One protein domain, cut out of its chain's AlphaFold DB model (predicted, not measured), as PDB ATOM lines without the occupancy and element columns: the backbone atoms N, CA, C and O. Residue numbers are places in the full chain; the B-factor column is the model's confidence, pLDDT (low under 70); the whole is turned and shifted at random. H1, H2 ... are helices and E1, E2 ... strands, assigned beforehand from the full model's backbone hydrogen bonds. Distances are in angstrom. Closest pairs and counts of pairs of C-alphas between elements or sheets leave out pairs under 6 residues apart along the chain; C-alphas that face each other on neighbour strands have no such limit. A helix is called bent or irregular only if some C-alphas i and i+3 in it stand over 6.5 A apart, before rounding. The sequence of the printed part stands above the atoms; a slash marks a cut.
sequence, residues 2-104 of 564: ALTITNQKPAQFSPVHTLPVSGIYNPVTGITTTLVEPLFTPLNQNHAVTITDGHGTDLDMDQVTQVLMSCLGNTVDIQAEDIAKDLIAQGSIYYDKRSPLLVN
ATOM      1  N   ALA A   2      64.983 124.664  68.000       75.56
ATOM      2  CA  ALA A   2      64.055 123.540  67.835       75.56
ATOM      3  C   ALA A   2      64.850 122.233  67.922       75.56
ATOM      4  O   ALA A   2      65.886 122.126  67.266       75.56
ATOM      5  N   LEU A   3      64.399 121.289  68.747       88.69
ATOM      6  CA  LEU A   3      64.958 119.937  68.794       88.69
ATOM      7  C   LEU A   3      64.155 119.047  67.841       88.69
ATOM      8  O   LEU A   3      62.988 119.322  67.586       88.69
ATOM      9  N   THR A   4      64.757 118.003  67.278       92.44
ATOM     10  CA  THR A   4      64.057 117.039  66.414       92.44
ATOM     11  C   THR A   4      64.363 115.619  66.861       92.44
ATOM     12  O   THR A   4      65.520 115.198  66.844       92.44
ATOM     13  N   ILE A   5      63.323 114.874  67.237       94.25
ATOM     14  CA  ILE A   5      63.423 113.464  67.636       94.25
ATOM     15  C   ILE A   5      63.099 112.551  66.443       94.25
ATOM     16  O   ILE A   5      62.069 112.715  65.792       94.25
ATOM     17  N   THR A   6      63.945 111.551  66.169       94.56
ATOM     18  CA  THR A   6      63.732 110.548  65.105       94.56
ATOM     19  C   THR A   6      63.823 109.117  65.640       94.56
ATOM     20  O   THR A   6      64.640 108.818  66.505       94.56
ATOM     21  N   ASN A   7      62.984 108.219  65.101       95.06
ATOM     22  CA  ASN A   7      62.906 106.790  65.455       95.06
ATOM     23  C   ASN A   7      62.620 106.506  66.948       95.06
ATOM     24  O   ASN A   7      62.836 105.396  67.423       95.06
ATOM     25  N   GLN A   8      62.090 107.471  67.692       95.94
ATOM     26  CA  GLN A   8      61.664 107.287  69.080       95.94
ATOM     27  C   GLN A   8      60.248 106.712  69.152       95.94
ATOM     28  O   GLN A   8      59.386 107.044  68.337       95.94
ATOM     29  N   LYS A   9      60.006 105.827  70.121       95.69
ATOM     30  CA  LYS A   9      58.674 105.329  70.470       95.69
ATOM     31  C   LYS A   9      58.043 106.282  71.494       95.69
ATOM     32  O   LYS A   9      58.502 106.248  72.634       95.69
ATOM     33  N   PRO A  10      56.970 107.030  71.159       95.50
ATOM     34  CA  PRO A  10      56.361 107.980  72.087       95.50
ATOM     35  C   PRO A  10      56.065 107.362  73.456       95.50
ATOM     36  O   PRO A  10      55.474 106.282  73.549       95.50
ATOM     37  N   ALA A  11      56.492 108.049  74.513       95.06
ATOM     38  CA  ALA A  11      56.481 107.541  75.877       95.06
ATOM     39  C   ALA A  11      55.308 108.096  76.701       95.06
ATOM     40  O   ALA A  11      54.860 109.228  76.519       95.06
ATOM     41  N   GLN A  12      54.829 107.299  77.653       94.25
ATOM     42  CA  GLN A  12      54.087 107.797  78.806       94.25
ATOM     43  C   GLN A  12      55.047 107.744  79.989       94.25
ATOM     44  O   GLN A  12      55.501 106.660  80.358       94.25
ATOM     45  N   PHE A  13      55.383 108.897  80.557       96.00
ATOM     46  CA  PHE A  13      56.315 108.941  81.675       96.00
ATOM     47  C   PHE A  13      55.662 108.376  82.930       96.00
ATOM     48  O   PHE A  13      54.471 108.605  83.178       96.00
ATOM     49  N   SER A  14      56.457 107.674  83.736       94.12
ATOM     50  CA  SER A  14      56.044 107.166  85.041       94.12
ATOM     51  C   SER A  14      56.706 107.977  86.154       94.12
ATOM     52  O   SER A  14      57.909 108.226  86.085       94.12
ATOM     53  N   PRO A  15      55.963 108.381  87.198       95.19
ATOM     54  CA  PRO A  15      56.559 109.026  88.362       95.19
ATOM     55  C   PRO A  15      57.250 108.037  89.310       95.19
ATOM     56  O   PRO A  15      57.919 108.458  90.252       95.19
ATOM     57  N   VAL A  16      57.070 106.730  89.112       95.19
ATOM     58  CA  VAL A  16      57.608 105.703  90.004       95.19
ATOM     59  C   VAL A  16      59.100 105.530  89.739       95.19
ATOM     60  O   VAL A  16      59.506 105.121  88.653       95.19
ATOM     61  N   HIS A  17      59.921 105.815  90.749       93.88
ATOM     62  CA  HIS A  17      61.379 105.688  90.687       93.88
ATOM     63  C   HIS A  17      61.920 104.824  91.827       93.88
ATOM     64  O   HIS A  17      61.256 104.606  92.835       93.88
ATOM     65  N   THR A  18      63.144 104.323  91.669       83.44
ATOM     66  CA  THR A  18      63.829 103.510  92.688       83.44
ATOM     67  C   THR A  18      65.200 104.093  93.012       83.44
ATOM     68  O   THR A  18      66.228 103.430  92.895       83.44
ATOM     69  N   LEU A  19      65.223 105.367  93.418       92.38
ATOM     70  CA  LEU A  19      66.454 105.993  93.900       92.38
ATOM     71  C   LEU A  19      67.033 105.193  95.083       92.38
ATOM     72  O   LEU A  19      66.300 104.882  96.026       92.38
ATOM     73  N   PRO A  20      68.335 104.855  95.067       89.38
ATOM     74  CA  PRO A  20      68.914 103.966  96.061       89.38
ATOM     75  C   PRO A  20      68.917 104.599  97.457       89.38
ATOM     76  O   PRO A  20      69.110 105.808  97.627       89.38
ATOM     77  N   VAL A  21      68.754 103.761  98.483       92.19
ATOM     78  CA  VAL A  21      68.828 104.177  99.896       92.19
ATOM     79  C   VAL A  21      70.260 104.248 100.434       92.19
ATOM     80  O   VAL A  21      70.481 104.901 101.448       92.19
ATOM     81  N   SER A  22      71.227 103.633  99.751       92.06
ATOM     82  CA  SER A  22      72.664 103.677 100.057       92.06
ATOM     83  C   SER A  22      73.455 104.385  98.953       92.06
ATOM     84  O   SER A  22      72.917 104.682  97.883       92.06
ATOM     85  N   GLY A  23      74.722 104.706  99.210       90.12
ATOM     86  CA  GLY A  23      75.563 105.494  98.316       90.12
ATOM     87  C   GLY A  23      75.216 106.983  98.298       90.12
ATOM     88  O   GLY A  23      74.310 107.459  98.997       90.12
ATOM     89  N   ILE A  24      75.933 107.717  97.444       88.81
ATOM     90  CA  ILE A  24      75.718 109.149  97.205       88.81
ATOM     91  C   ILE A  24      74.290 109.364  96.699       88.81
ATOM     92  O   ILE A  24      73.878 108.781  95.695       88.81
ATOM     93  N   TYR A  25      73.538 110.218  97.389       91.06
ATOM     94  CA  TYR A  25      72.201 110.590  96.950       91.06
ATOM     95  C   TYR A  25      72.289 111.505  95.727       91.06
ATOM     96  O   TYR A  25      72.752 112.640  95.823       91.06
ATOM     97  N   ASN A  26      71.849 110.995  94.578       90.69
ATOM     98  CA  ASN A  26      71.819 111.736  93.325       90.69
ATOM     99  C   ASN A  26      70.409 111.671  92.712       90.69
ATOM    100  O   ASN A  26      70.084 110.678  92.069       90.69
ATOM    101  N   PRO A  27      69.559 112.700  92.883       89.50
ATOM    102  CA  PRO A  27      68.206 112.704  92.321       89.50
ATOM    103  C   PRO A  27      68.185 112.757  90.783       89.50
ATOM    104  O   PRO A  27      67.186 112.375  90.176       89.50
ATOM    105  N   VAL A  28      69.286 113.175  90.144       90.81
ATOM    106  CA  VAL A  28      69.398 113.277  88.679       90.81
ATOM    107  C   VAL A  28      69.321 111.904  88.010       90.81
ATOM    108  O   VAL A  28      68.785 111.791  86.909       90.81
ATOM    109  N   THR A  29      69.776 110.838  88.676       91.56
ATOM    110  CA  THR A  29      69.632 109.477  88.132       91.56
ATOM    111  C   THR A  29      68.163 109.082  88.016       91.56
ATOM    112  O   THR A  29      67.768 108.494  87.019       91.56
ATOM    113  N   GLY A  30      67.333 109.496  88.978       91.69
ATOM    114  CA  GLY A  30      65.886 109.311  88.929       91.69
ATOM    115  C   GLY A  30      65.276 109.991  87.707       91.69
ATOM    116  O   GLY A  30      64.573 109.331  86.954       91.69
ATOM    117  N   ILE A  31      65.615 111.265  87.473       92.81
ATOM    118  CA  ILE A  31      65.185 112.038  86.289       92.81
ATOM    119  C   ILE A  31      65.608 111.340  84.996       92.81
ATOM    120  O   ILE A  31      64.810 111.210  84.068       92.81
ATOM    121  N   THR A  32      66.856 110.878  84.947       93.31
ATOM    122  CA  THR A  32      67.410 110.201  83.772       93.31
ATOM    123  C   THR A  32      66.591 108.951  83.460       93.31
ATOM    124  O   THR A  32      66.084 108.808  82.351       93.31
ATOM    125  N   THR A  33      66.351 108.098  84.455       93.19
ATOM    126  CA  THR A  33      65.661 106.819  84.255       93.19
ATOM    127  C   THR A  33      64.168 106.957  83.960       93.19
ATOM    128  O   THR A  33      63.630 106.214  83.143       93.19
ATOM    129  N   THR A  34      63.461 107.896  84.588       94.00
ATOM    130  CA  THR A  34      62.001 108.008  84.422       94.00
ATOM    131  C   THR A  34      61.572 108.952  83.301       94.00
ATOM    132  O   THR A  34      60.465 108.786  82.784       94.00
ATOM    133  N   LEU A  35      62.402 109.939  82.931       94.62
ATOM    134  CA  LEU A  35      62.061 110.954  81.927       94.62
ATOM    135  C   LEU A  35      62.948 110.894  80.681       94.62
ATOM    136  O   LEU A  35      62.434 111.085  79.583       94.62
ATOM    137  N   VAL A  36      64.249 110.623  80.812       95.25
ATOM    138  CA  VAL A  36      65.183 110.695  79.672       95.25
ATOM    139  C   VAL A  36      65.319 109.361  78.949       95.25
ATOM    140  O   VAL A  36      65.142 109.319  77.738       95.25
ATOM    141  N   GLU A  37      65.551 108.251  79.648       95.56
ATOM    142  CA  GLU A  37      65.642 106.916  79.034       95.56
ATOM    143  C   GLU A  37      64.424 106.564  78.147       95.56
ATOM    144  O   GLU A  37      64.621 106.055  77.034       95.56
ATOM    145  N   PRO A  38      63.167 106.896  78.520       95.88
ATOM    146  CA  PRO A  38      62.019 106.688  77.636       95.88
ATOM    147  C   PRO A  38      62.086 107.487  76.322       95.88
ATOM    148  O   PRO A  38      61.564 107.037  75.300       95.88
ATOM    149  N   LEU A  39      62.760 108.641  76.307       95.69
ATOM    150  CA  LEU A  39      62.997 109.434  75.092       95.69
ATOM    151  C   LEU A  39      64.043 108.808  74.166       95.69
ATOM    152  O   LEU A  39      64.117 109.187  73.007       95.69
ATOM    153  N   PHE A  40      64.814 107.825  74.626       96.06
ATOM    154  CA  PHE A  40      65.777 107.085  73.806       96.06
ATOM    155  C   PHE A  40      65.315 105.655  73.497       96.06
ATOM    156  O   PHE A  40      66.071 104.856  72.944       96.06
ATOM    157  N   THR A  41      64.061 105.315  73.810       95.50
ATOM    158  CA  THR A  41      63.485 104.015  73.454       95.50
ATOM    159  C   THR A  41      63.101 103.994  71.969       95.50
ATOM    160  O   THR A  41      62.241 104.782  71.558       95.50
ATOM    161  N   PRO A  42      63.683 103.104  71.144       95.94
ATOM    162  CA  PRO A  42      63.458 103.125  69.705       95.94
ATOM    163  C   PRO A  42      62.097 102.539  69.306       95.94
ATOM    164  O   PRO A  42      61.611 101.570  69.893       95.94
ATOM    165  N   LEU A  43      61.502 103.104  68.254       94.19
ATOM    166  CA  LEU A  43      60.318 102.573  67.578       94.19
ATOM    167  C   LEU A  43      60.672 101.305  66.792       94.19
ATOM    168  O   LEU A  43      59.999 100.285  66.926       94.19
ATOM    169  N   ASN A  44      61.745 101.361  66.000       93.44
ATOM    170  CA  ASN A  44      62.350 100.199  65.363       93.44
ATOM    171  C   ASN A  44      63.636  99.824  66.106       93.44
ATOM    172  O   ASN A  44      64.609 100.571  66.057       93.44
ATOM    173  N   GLN A  45      63.655  98.648  66.740       91.56
ATOM    174  CA  GLN A  45      64.784  98.179  67.557       91.56
ATOM    175  C   GLN A  45      66.105  98.029  66.782       91.56
ATOM    176  O   GLN A  45      67.162  97.978  67.400       91.56
ATOM    177  N   ASN A  46      66.061  97.987  65.446       92.56
ATOM    178  CA  ASN A  46      67.254  97.896  64.602       92.56
ATOM    179  C   ASN A  46      67.926  99.254  64.332       92.56
ATOM    180  O   ASN A  46      68.997  99.293  63.730       92.56
ATOM    181  N   HIS A  47      67.306 100.363  64.740       92.31
ATOM    182  CA  HIS A  47      67.849 101.708  64.581       92.31
ATOM    183  C   HIS A  47      67.872 102.422  65.934       92.31
ATOM    184  O   HIS A  47      66.983 102.234  66.763       92.31
ATOM    185  N   ALA A  48      68.887 103.256  66.163       92.00
ATOM    186  CA  ALA A  48      68.959 104.089  67.357       92.00
ATOM    187  C   ALA A  48      67.967 105.260  67.272       92.00
ATOM    188  O   ALA A  48      67.505 105.624  66.187       92.00
ATOM    189  N   VAL A  49      67.635 105.839  68.423       95.00
ATOM    190  CA  VAL A  49      66.974 107.146  68.486       95.00
ATOM    191  C   VAL A  49      68.022 108.232  68.277       95.00
ATOM    192  O   VAL A  49      69.113 108.139  68.835       95.00
ATOM    193  N   THR A  50      67.679 109.265  67.515       94.56
ATOM    194  CA  THR A  50      68.502 110.474  67.377       94.56
ATOM    195  C   THR A  50      67.688 111.691  67.792       94.56
ATOM    196  O   THR A  50      66.564 111.883  67.316       94.56
ATOM    197  N   ILE A  51      68.252 112.510  68.677       95.19
ATOM    198  CA  ILE A  51      67.696 113.798  69.095       95.19
ATOM    199  C   ILE A  51      68.675 114.850  68.604       95.19
ATOM    200  O   ILE A  51      69.791 114.907  69.096       95.19
ATOM    201  N   THR A  52      68.279 115.652  67.624       93.56
ATOM    202  CA  THR A  52      69.161 116.654  67.009       93.56
ATOM    203  C   THR A  52      68.737 118.060  67.377       93.56
ATOM    204  O   THR A  52      67.548 118.332  67.550       93.56
ATOM    205  N   ASP A  53      69.700 118.969  67.475       88.44
ATOM    206  CA  ASP A  53      69.408 120.391  67.555       88.44
ATOM    207  C   ASP A  53      69.178 121.055  66.189       88.44
ATOM    208  O   ASP A  53      69.329 120.451  65.128       88.44
ATOM    209  N   GLY A  54      68.834 122.347  66.209       80.50
ATOM    210  CA  GLY A  54      68.639 123.150  64.999       80.50
ATOM    211  C   GLY A  54      69.896 123.336  64.134       80.50
ATOM    212  O   GLY A  54      69.797 123.926  63.060       80.50
ATOM    213  N   HIS A  55      71.059 122.857  64.586       82.75
ATOM    214  CA  HIS A  55      72.314 122.821  63.837       82.75
ATOM    215  C   HIS A  55      72.655 121.411  63.321       82.75
ATOM    216  O   HIS A  55      73.658 121.254  62.627       82.75
ATOM    217  N   GLY A  56      71.813 120.409  63.603       83.12
ATOM    218  CA  GLY A  56      72.020 119.015  63.216       83.12
ATOM    219  C   GLY A  56      72.988 118.255  64.124       83.12
ATOM    220  O   GLY A  56      73.474 117.199  63.727       83.12
ATOM    221  N   THR A  57      73.290 118.780  65.313       89.38
ATOM    222  CA  THR A  57      74.134 118.100  66.304       89.38
ATOM    223  C   THR A  57      73.286 117.113  67.095       89.38
ATOM    224  O   THR A  57      72.249 117.507  67.626       89.38
ATOM    225  N   ASP A  58      73.725 115.858  67.192       91.25
ATOM    226  CA  ASP A  58      73.086 114.851  68.044       91.25
ATOM    227  C   ASP A  58      73.311 115.170  69.530       91.25
ATOM    228  O   ASP A  58      74.426 115.495  69.948       91.25
ATOM    229  N   LEU A  59      72.247 115.054  70.321       93.19
ATOM    230  CA  LEU A  59      72.252 115.167  71.772       93.19
ATOM    231  C   LEU A  59      72.225 113.773  72.400       93.19
ATOM    232  O   LEU A  59      71.365 112.948  72.078       93.19
ATOM    233  N   ASP A  60      73.130 113.538  73.342       93.56
ATOM    234  CA  ASP A  60      73.116 112.348  74.187       93.56
ATOM    235  C   ASP A  60      72.165 112.491  75.396       93.56
ATOM    236  O   ASP A  60      71.516 113.522  75.615       93.56
ATOM    237  N   MET A  61      72.049 111.419  76.185       93.44
ATOM    238  CA  MET A  61      71.192 111.393  77.376       93.44
ATOM    239  C   MET A  61      71.608 112.431  78.423       93.44
ATOM    240  O   MET A  61      70.737 113.020  79.067       93.44
ATOM    241  N   ASP A  62      72.905 112.682  78.597       92.75
ATOM    242  CA  ASP A  62      73.400 113.633  79.592       92.75
ATOM    243  C   ASP A  62      73.023 115.059  79.186       92.75
ATOM    244  O   ASP A  62      72.509 115.826  80.003       92.75
ATOM    245  N   GLN A  63      73.179 115.404  77.908       92.94
ATOM    246  CA  GLN A  63      72.781 116.695  77.353       92.94
ATOM    247  C   GLN A  63      71.268 116.915  77.457       92.94
ATOM    248  O   GLN A  63      70.836 117.984  77.894       92.94
ATOM    249  N   VAL A  64      70.451 115.904  77.141       93.31
ATOM    250  CA  VAL A  64      68.991 115.975  77.336       93.31
ATOM    251  C   VAL A  64      68.635 116.137  78.817       93.31
ATOM    252  O   VAL A  64      67.754 116.928  79.165       93.31
ATOM    253  N   THR A  65      69.354 115.453  79.707       93.88
ATOM    254  CA  THR A  65      69.176 115.597  81.156       93.88
ATOM    255  C   THR A  65      69.479 117.026  81.606       93.88
ATOM    256  O   THR A  65      68.701 117.599  82.365       93.88
ATOM    257  N   GLN A  66      70.547 117.652  81.099       90.31
ATOM    258  CA  GLN A  66      70.877 119.048  81.413       90.31
ATOM    259  C   GLN A  66      69.809 120.039  80.928       90.31
ATOM    260  O   GLN A  66      69.505 121.003  81.636       90.31
ATOM    261  N   VAL A  67      69.193 119.792  79.765       89.69
ATOM    262  CA  VAL A  67      68.063 120.600  79.271       89.69
ATOM    263  C   VAL A  67      66.897 120.557  80.262       89.69
ATOM    264  O   VAL A  67      66.377 121.606  80.645       89.69
ATOM    265  N   LEU A  68      66.523 119.367  80.744       91.44
ATOM    266  CA  LEU A  68      65.461 119.232  81.747       91.44
ATOM    267  C   LEU A  68      65.855 119.869  83.087       91.44
ATOM    268  O   LEU A  68      65.059 120.601  83.668       91.44
ATOM    269  N   MET A  69      67.088 119.653  83.557       88.81
ATOM    270  CA  MET A  69      67.590 120.219  84.817       88.81
ATOM    271  C   MET A  69      67.596 121.750  84.821       88.81
ATOM    272  O   MET A  69      67.319 122.359  85.854       88.81
ATOM    273  N   SER A  70      67.840 122.375  83.667       86.12
ATOM    274  CA  SER A  70      67.795 123.835  83.511       86.12
ATOM    275  C   SER A  70      66.397 124.417  83.779       86.12
ATOM    276  O   SER A  70      66.278 125.581  84.150       86.12
ATOM    277  N   CYS A  71      65.343 123.598  83.679       86.62
ATOM    278  CA  CYS A  71      63.965 123.985  83.992       86.62
ATOM    279  C   CYS A  71      63.595 123.798  85.478       86.62
ATOM    280  O   CYS A  71      62.517 124.206  85.904       86.62
ATOM    281  N   LEU A  72      64.456 123.162  86.282       84.00
ATOM    282  CA  LEU A  72      64.170 122.804  87.682       84.00
ATOM    283  C   LEU A  72      64.865 123.720  88.702       84.00
ATOM    284  O   LEU A  72      64.903 123.415  89.894       84.00
ATOM    285  N   GLY A  73      65.436 124.835  88.242       70.69
ATOM    286  CA  GLY A  73      66.090 125.825  89.092       70.69
ATOM    287  C   GLY A  73      65.117 126.725  89.866       70.69
ATOM    288  O   GLY A  73      63.915 126.755  89.625       70.69
ATOM    289  N   ASN A  74      65.665 127.534  90.778       65.00
ATOM    290  CA  ASN A  74      64.896 128.516  91.563       65.00
ATOM    291  C   ASN A  74      64.382 129.708  90.735       65.00
ATOM    292  O   ASN A  74      63.584 130.509  91.220       65.00
ATOM    293  N   THR A  75      64.873 129.863  89.507       68.56
ATOM    294  CA  THR A  75      64.476 130.903  88.558       68.56
ATOM    295  C   THR A  75      64.076 130.251  87.250       68.56
ATOM    296  O   THR A  75      64.777 129.360  86.775       68.56
ATOM    297  N   VAL A  76      62.986 130.727  86.652       73.56
ATOM    298  CA  VAL A  76      62.502 130.210  85.370       73.56
ATOM    299  C   VAL A  76      63.416 130.682  84.241       73.56
ATOM    300  O   VAL A  76      63.519 131.884  83.989       73.56
ATOM    301  N   ASP A  77      64.036 129.737  83.540       81.50
ATOM    302  CA  ASP A  77      64.689 129.979  82.257       81.50
ATOM    303  C   ASP A  77      63.683 129.729  81.126       81.50
ATOM    304  O   ASP A  77      63.352 128.595  80.789       81.50
ATOM    305  N   ILE A  78      63.181 130.817  80.541       81.69
ATOM    306  CA  ILE A  78      62.148 130.775  79.497       81.69
ATOM    307  C   ILE A  78      62.642 130.044  78.239       81.69
ATOM    308  O   ILE A  78      61.846 129.404  77.553       81.69
ATOM    309  N   GLN A  79      63.937 130.137  77.917       84.31
ATOM    310  CA  GLN A  79      64.488 129.473  76.738       84.31
ATOM    311  C   GLN A  79      64.619 127.971  76.979       84.31
ATOM    312  O   GLN A  79      64.221 127.187  76.116       84.31
ATOM    313  N   ALA A  80      65.121 127.577  78.151       85.81
ATOM    314  CA  ALA A  80      65.188 126.172  78.538       85.81
ATOM    315  C   ALA A  80      63.788 125.541  78.603       85.81
ATOM    316  O   ALA A  80      63.594 124.452  78.068       85.81
ATOM    317  N   GLU A  81      62.802 126.252  79.162       88.75
ATOM    318  CA  GLU A  81      61.402 125.813  79.212       88.75
ATOM    319  C   GLU A  81      60.829 125.552  77.815       88.75
ATOM    320  O   GLU A  81      60.249 124.495  77.589       88.75
ATOM    321  N   ASP A  82      60.997 126.468  76.852       90.31
ATOM    322  CA  ASP A  82      60.472 126.258  75.492       90.31
ATOM    323  C   ASP A  82      61.139 125.059  74.800       90.31
ATOM    324  O   ASP A  82      60.447 124.244  74.186       90.31
ATOM    325  N   ILE A  83      62.460 124.907  74.951       91.69
ATOM    326  CA  ILE A  83      63.223 123.783  74.383       91.69
ATOM    327  C   ILE A  83      62.775 122.453  75.003       91.69
ATOM    328  O   ILE A  83      62.482 121.497  74.283       91.69
ATOM    329  N   ALA A  84      62.692 122.385  76.330       93.50
ATOM    330  CA  ALA A  84      62.283 121.185  77.046       93.50
ATOM    331  C   ALA A  84      60.828 120.811  76.731       93.50
ATOM    332  O   ALA A  84      60.544 119.650  76.447       93.50
ATOM    333  N   LYS A  85      59.908 121.784  76.708       94.19
ATOM    334  CA  LYS A  85      58.505 121.557  76.332       94.19
ATOM    335  C   LYS A  85      58.363 121.047  74.906       94.19
ATOM    336  O   LYS A  85      57.515 120.194  74.656       94.19
ATOM    337  N   ASP A  86      59.171 121.557  73.979       93.38
ATOM    338  CA  ASP A  86      59.198 121.081  72.596       93.38
ATOM    339  C   ASP A  86      59.644 119.618  72.514       93.38
ATOM    340  O   ASP A  86      58.963 118.799  71.896       93.38
ATOM    341  N   LEU A  87      60.725 119.271  73.217       94.56
ATOM    342  CA  LEU A  87      61.230 117.903  73.298       94.56
ATOM    343  C   LEU A  87      60.197 116.944  73.904       94.56
ATOM    344  O   LEU A  87      59.902 115.892  73.336       94.56
ATOM    345  N   ILE A  88      59.615 117.319  75.045       95.75
ATOM    346  CA  ILE A  88      58.614 116.514  75.752       95.75
ATOM    347  C   ILE A  88      57.369 116.323  74.875       95.75
ATOM    348  O   ILE A  88      56.847 115.212  74.798       95.75
ATOM    349  N   ALA A  89      56.906 117.367  74.181       95.06
ATOM    350  CA  ALA A  89      55.750 117.284  73.288       95.06
ATOM    351  C   ALA A  89      55.981 116.351  72.089       95.06
ATOM    352  O   ALA A  89      55.049 115.675  71.665       95.06
ATOM    353  N   GLN A  90      57.204 116.295  71.553       94.81
ATOM    354  CA  GLN A  90      57.552 115.367  70.472       94.81
ATOM    355  C   GLN A  90      57.672 113.920  70.962       94.81
ATOM    356  O   GLN A  90      57.237 112.999  70.274       94.81
ATOM    357  N   GLY A  91      58.276 113.717  72.136       94.12
ATOM    358  CA  GLY A  91      58.643 112.389  72.630       94.12
ATOM    359  C   GLY A  91      57.596 111.688  73.497       94.12
ATOM    360  O   GLY A  91      57.795 110.527  73.866       94.12
ATOM    361  N   SER A  92      56.494 112.356  73.849       95.88
ATOM    362  CA  SER A  92      55.475 111.813  74.755       95.88
ATOM    363  C   SER A  92      54.078 111.731  74.144       95.88
ATOM    364  O   SER A  92      53.731 112.444  73.208       95.88
ATOM    365  N   ILE A  93      53.262 110.821  74.680       95.12
ATOM    366  CA  ILE A  93      51.897 110.562  74.190       95.12
ATOM    367  C   ILE A  93      50.925 111.663  74.638       95.12
ATOM    368  O   ILE A  93      50.005 112.027  73.905       95.12
ATOM    369  N   TYR A  94      51.102 112.167  75.859       96.00
ATOM    370  CA  TYR A  94      50.170 113.087  76.503       96.00
ATOM    371  C   TYR A  94      50.925 114.317  77.002       96.00
ATOM    372  O   TYR A  94      51.290 114.394  78.167       96.00
ATOM    373  N   TYR A  95      51.169 115.293  76.133       95.94
ATOM    374  CA  TYR A  95      51.718 116.579  76.557       95.94
ATOM    375  C   TYR A  95      51.275 117.695  75.619       95.94
ATOM    376  O   TYR A  95      51.290 117.534  74.400       95.94
ATOM    377  N   ASP A  96      50.878 118.833  76.185       92.44
ATOM    378  CA  ASP A  96      50.525 120.023  75.414       92.44
ATOM    379  C   ASP A  96      51.579 121.108  75.630       92.44
ATOM    380  O   ASP A  96      51.631 121.741  76.689       92.44
ATOM    381  N   LYS A  97      52.387 121.364  74.592       91.19
ATOM    382  CA  LYS A  97      53.398 122.433  74.581       91.19
ATOM    383  C   LYS A  97      52.799 123.809  74.900       91.19
ATOM    384  O   LYS A  97      53.494 124.673  75.426       91.19
ATOM    385  N   ARG A  98      51.516 124.034  74.587       88.12
ATOM    386  CA  ARG A  98      50.833 125.321  74.804       88.12
ATOM    387  C   ARG A  98      50.408 125.534  76.254       88.12
ATOM    388  O   ARG A  98      49.920 126.615  76.580       88.12
ATOM    389  N   SER A  99      50.585 124.534  77.114       87.12
ATOM    390  CA  SER A  99      50.299 124.659  78.535       87.12
ATOM    391  C   SER A  99      51.130 125.789  79.171       87.12
ATOM    392  O   SER A  99      52.358 125.815  79.009       87.12
ATOM    393  N   PRO A 100      50.502 126.707  79.938       83.31
ATOM    394  CA  PRO A 100      51.221 127.699  80.729       83.31
ATOM    395  C   PRO A 100      51.972 127.085  81.920       83.31
ATOM    396  O   PRO A 100      52.811 127.768  82.497       83.31
ATOM    397  N   LEU A 101      51.697 125.826  82.289       87.19
ATOM    398  CA  LEU A 101      52.392 125.138  83.382       87.19
ATOM    399  C   LEU A 101      53.852 124.864  83.015       87.19
ATOM    400  O   LEU A 101      54.158 124.608  81.849       87.19
ATOM    401  N   LEU A 102      54.750 124.932  83.993       90.38
ATOM    402  CA  LEU A 102      56.190 124.735  83.789       90.38
ATOM    403  C   LEU A 102      56.532 123.255  83.571       90.38
ATOM    404  O   LEU A 102      55.747 122.368  83.918       90.38
ATOM    405  N   VAL A 103      57.734 122.967  83.064       92.62
ATOM    406  CA  VAL A 103      58.251 121.586  82.976       92.62
ATOM    407  C   VAL A 103      58.272 120.909  84.348       92.62
ATOM    408  O   VAL A 103      58.025 119.710  84.446       92.62
ATOM    409  N   ASN A 104      58.469 121.667  85.430       93.38
ATOM    410  CA  ASN A 104      58.395 121.123  86.786       93.38
ATOM    411  C   ASN A 104      57.015 120.506  87.120       93.38
ATOM    412  O   ASN A 104      56.944 119.612  87.953       93.38
TER     413      ASN A 104
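What this domain is: This is residues 2 to 104 of the 564 residues of an uncharacterized protein of Arthrobacter sp. MWB30 (UniProt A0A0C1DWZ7). Three helices are packed at steep angles, H2 between H1 and H3, with a small ribbon of two antiparallel strands, E1 and E2, by the last residues of H3; residues 21 to 26 stick out. The printed part has 103 residues, with three named helices and two named strands in the order E1, H1, E2, H2, H3; under half of the residues are in named elements, and of the 44 that are, helices hold 38 and strands 6, the class being mostly helix. The whole is compact, radius of gyration of the C-alphas 13.8 A, spanning 37 by 34 by 26 A.

Where its parts are: E1, residues 4 to 6, begins at C-alpha 4 (64.057, 117.039, 66.414). H1, residues 27 to 40, measures 19.5 A and is only just irregular: C-alphas 34 and 37 are 6.6 A apart. E2 is residues 50 to 52. H2, residues 61 to 70, measures 14.3 A. H3, residues 78 to 91, measures 19.9 A and ends at C-alpha 91 (58.643, 112.389, 72.630).

How they stand to each other: E1 and E2 are antiparallel; N 4 and O 52 are within hydrogen-bond range, 2.8 A. The closest C-alphas of E1 and H3, Ile 5 and Gln 90, are 6.8 A apart. H2 touches H1, closest C-alphas Thr 32 and Thr 65, 6.3 A, at a steep tilt of 59 degrees, opposite ways. With residues 80 to 84 alone, H3 touches H2, closest C-alphas Leu 68 and Ala 84, 6.0 A. Every O i to N i+4 pair is within hydrogen-bond range in H2 and H3, 7 of 10 in H1.

The domain as a whole: The printed part has no cut. The link E1 to H1 is long, 20 residues. Residues 74 to 75 have pLDDT under 70.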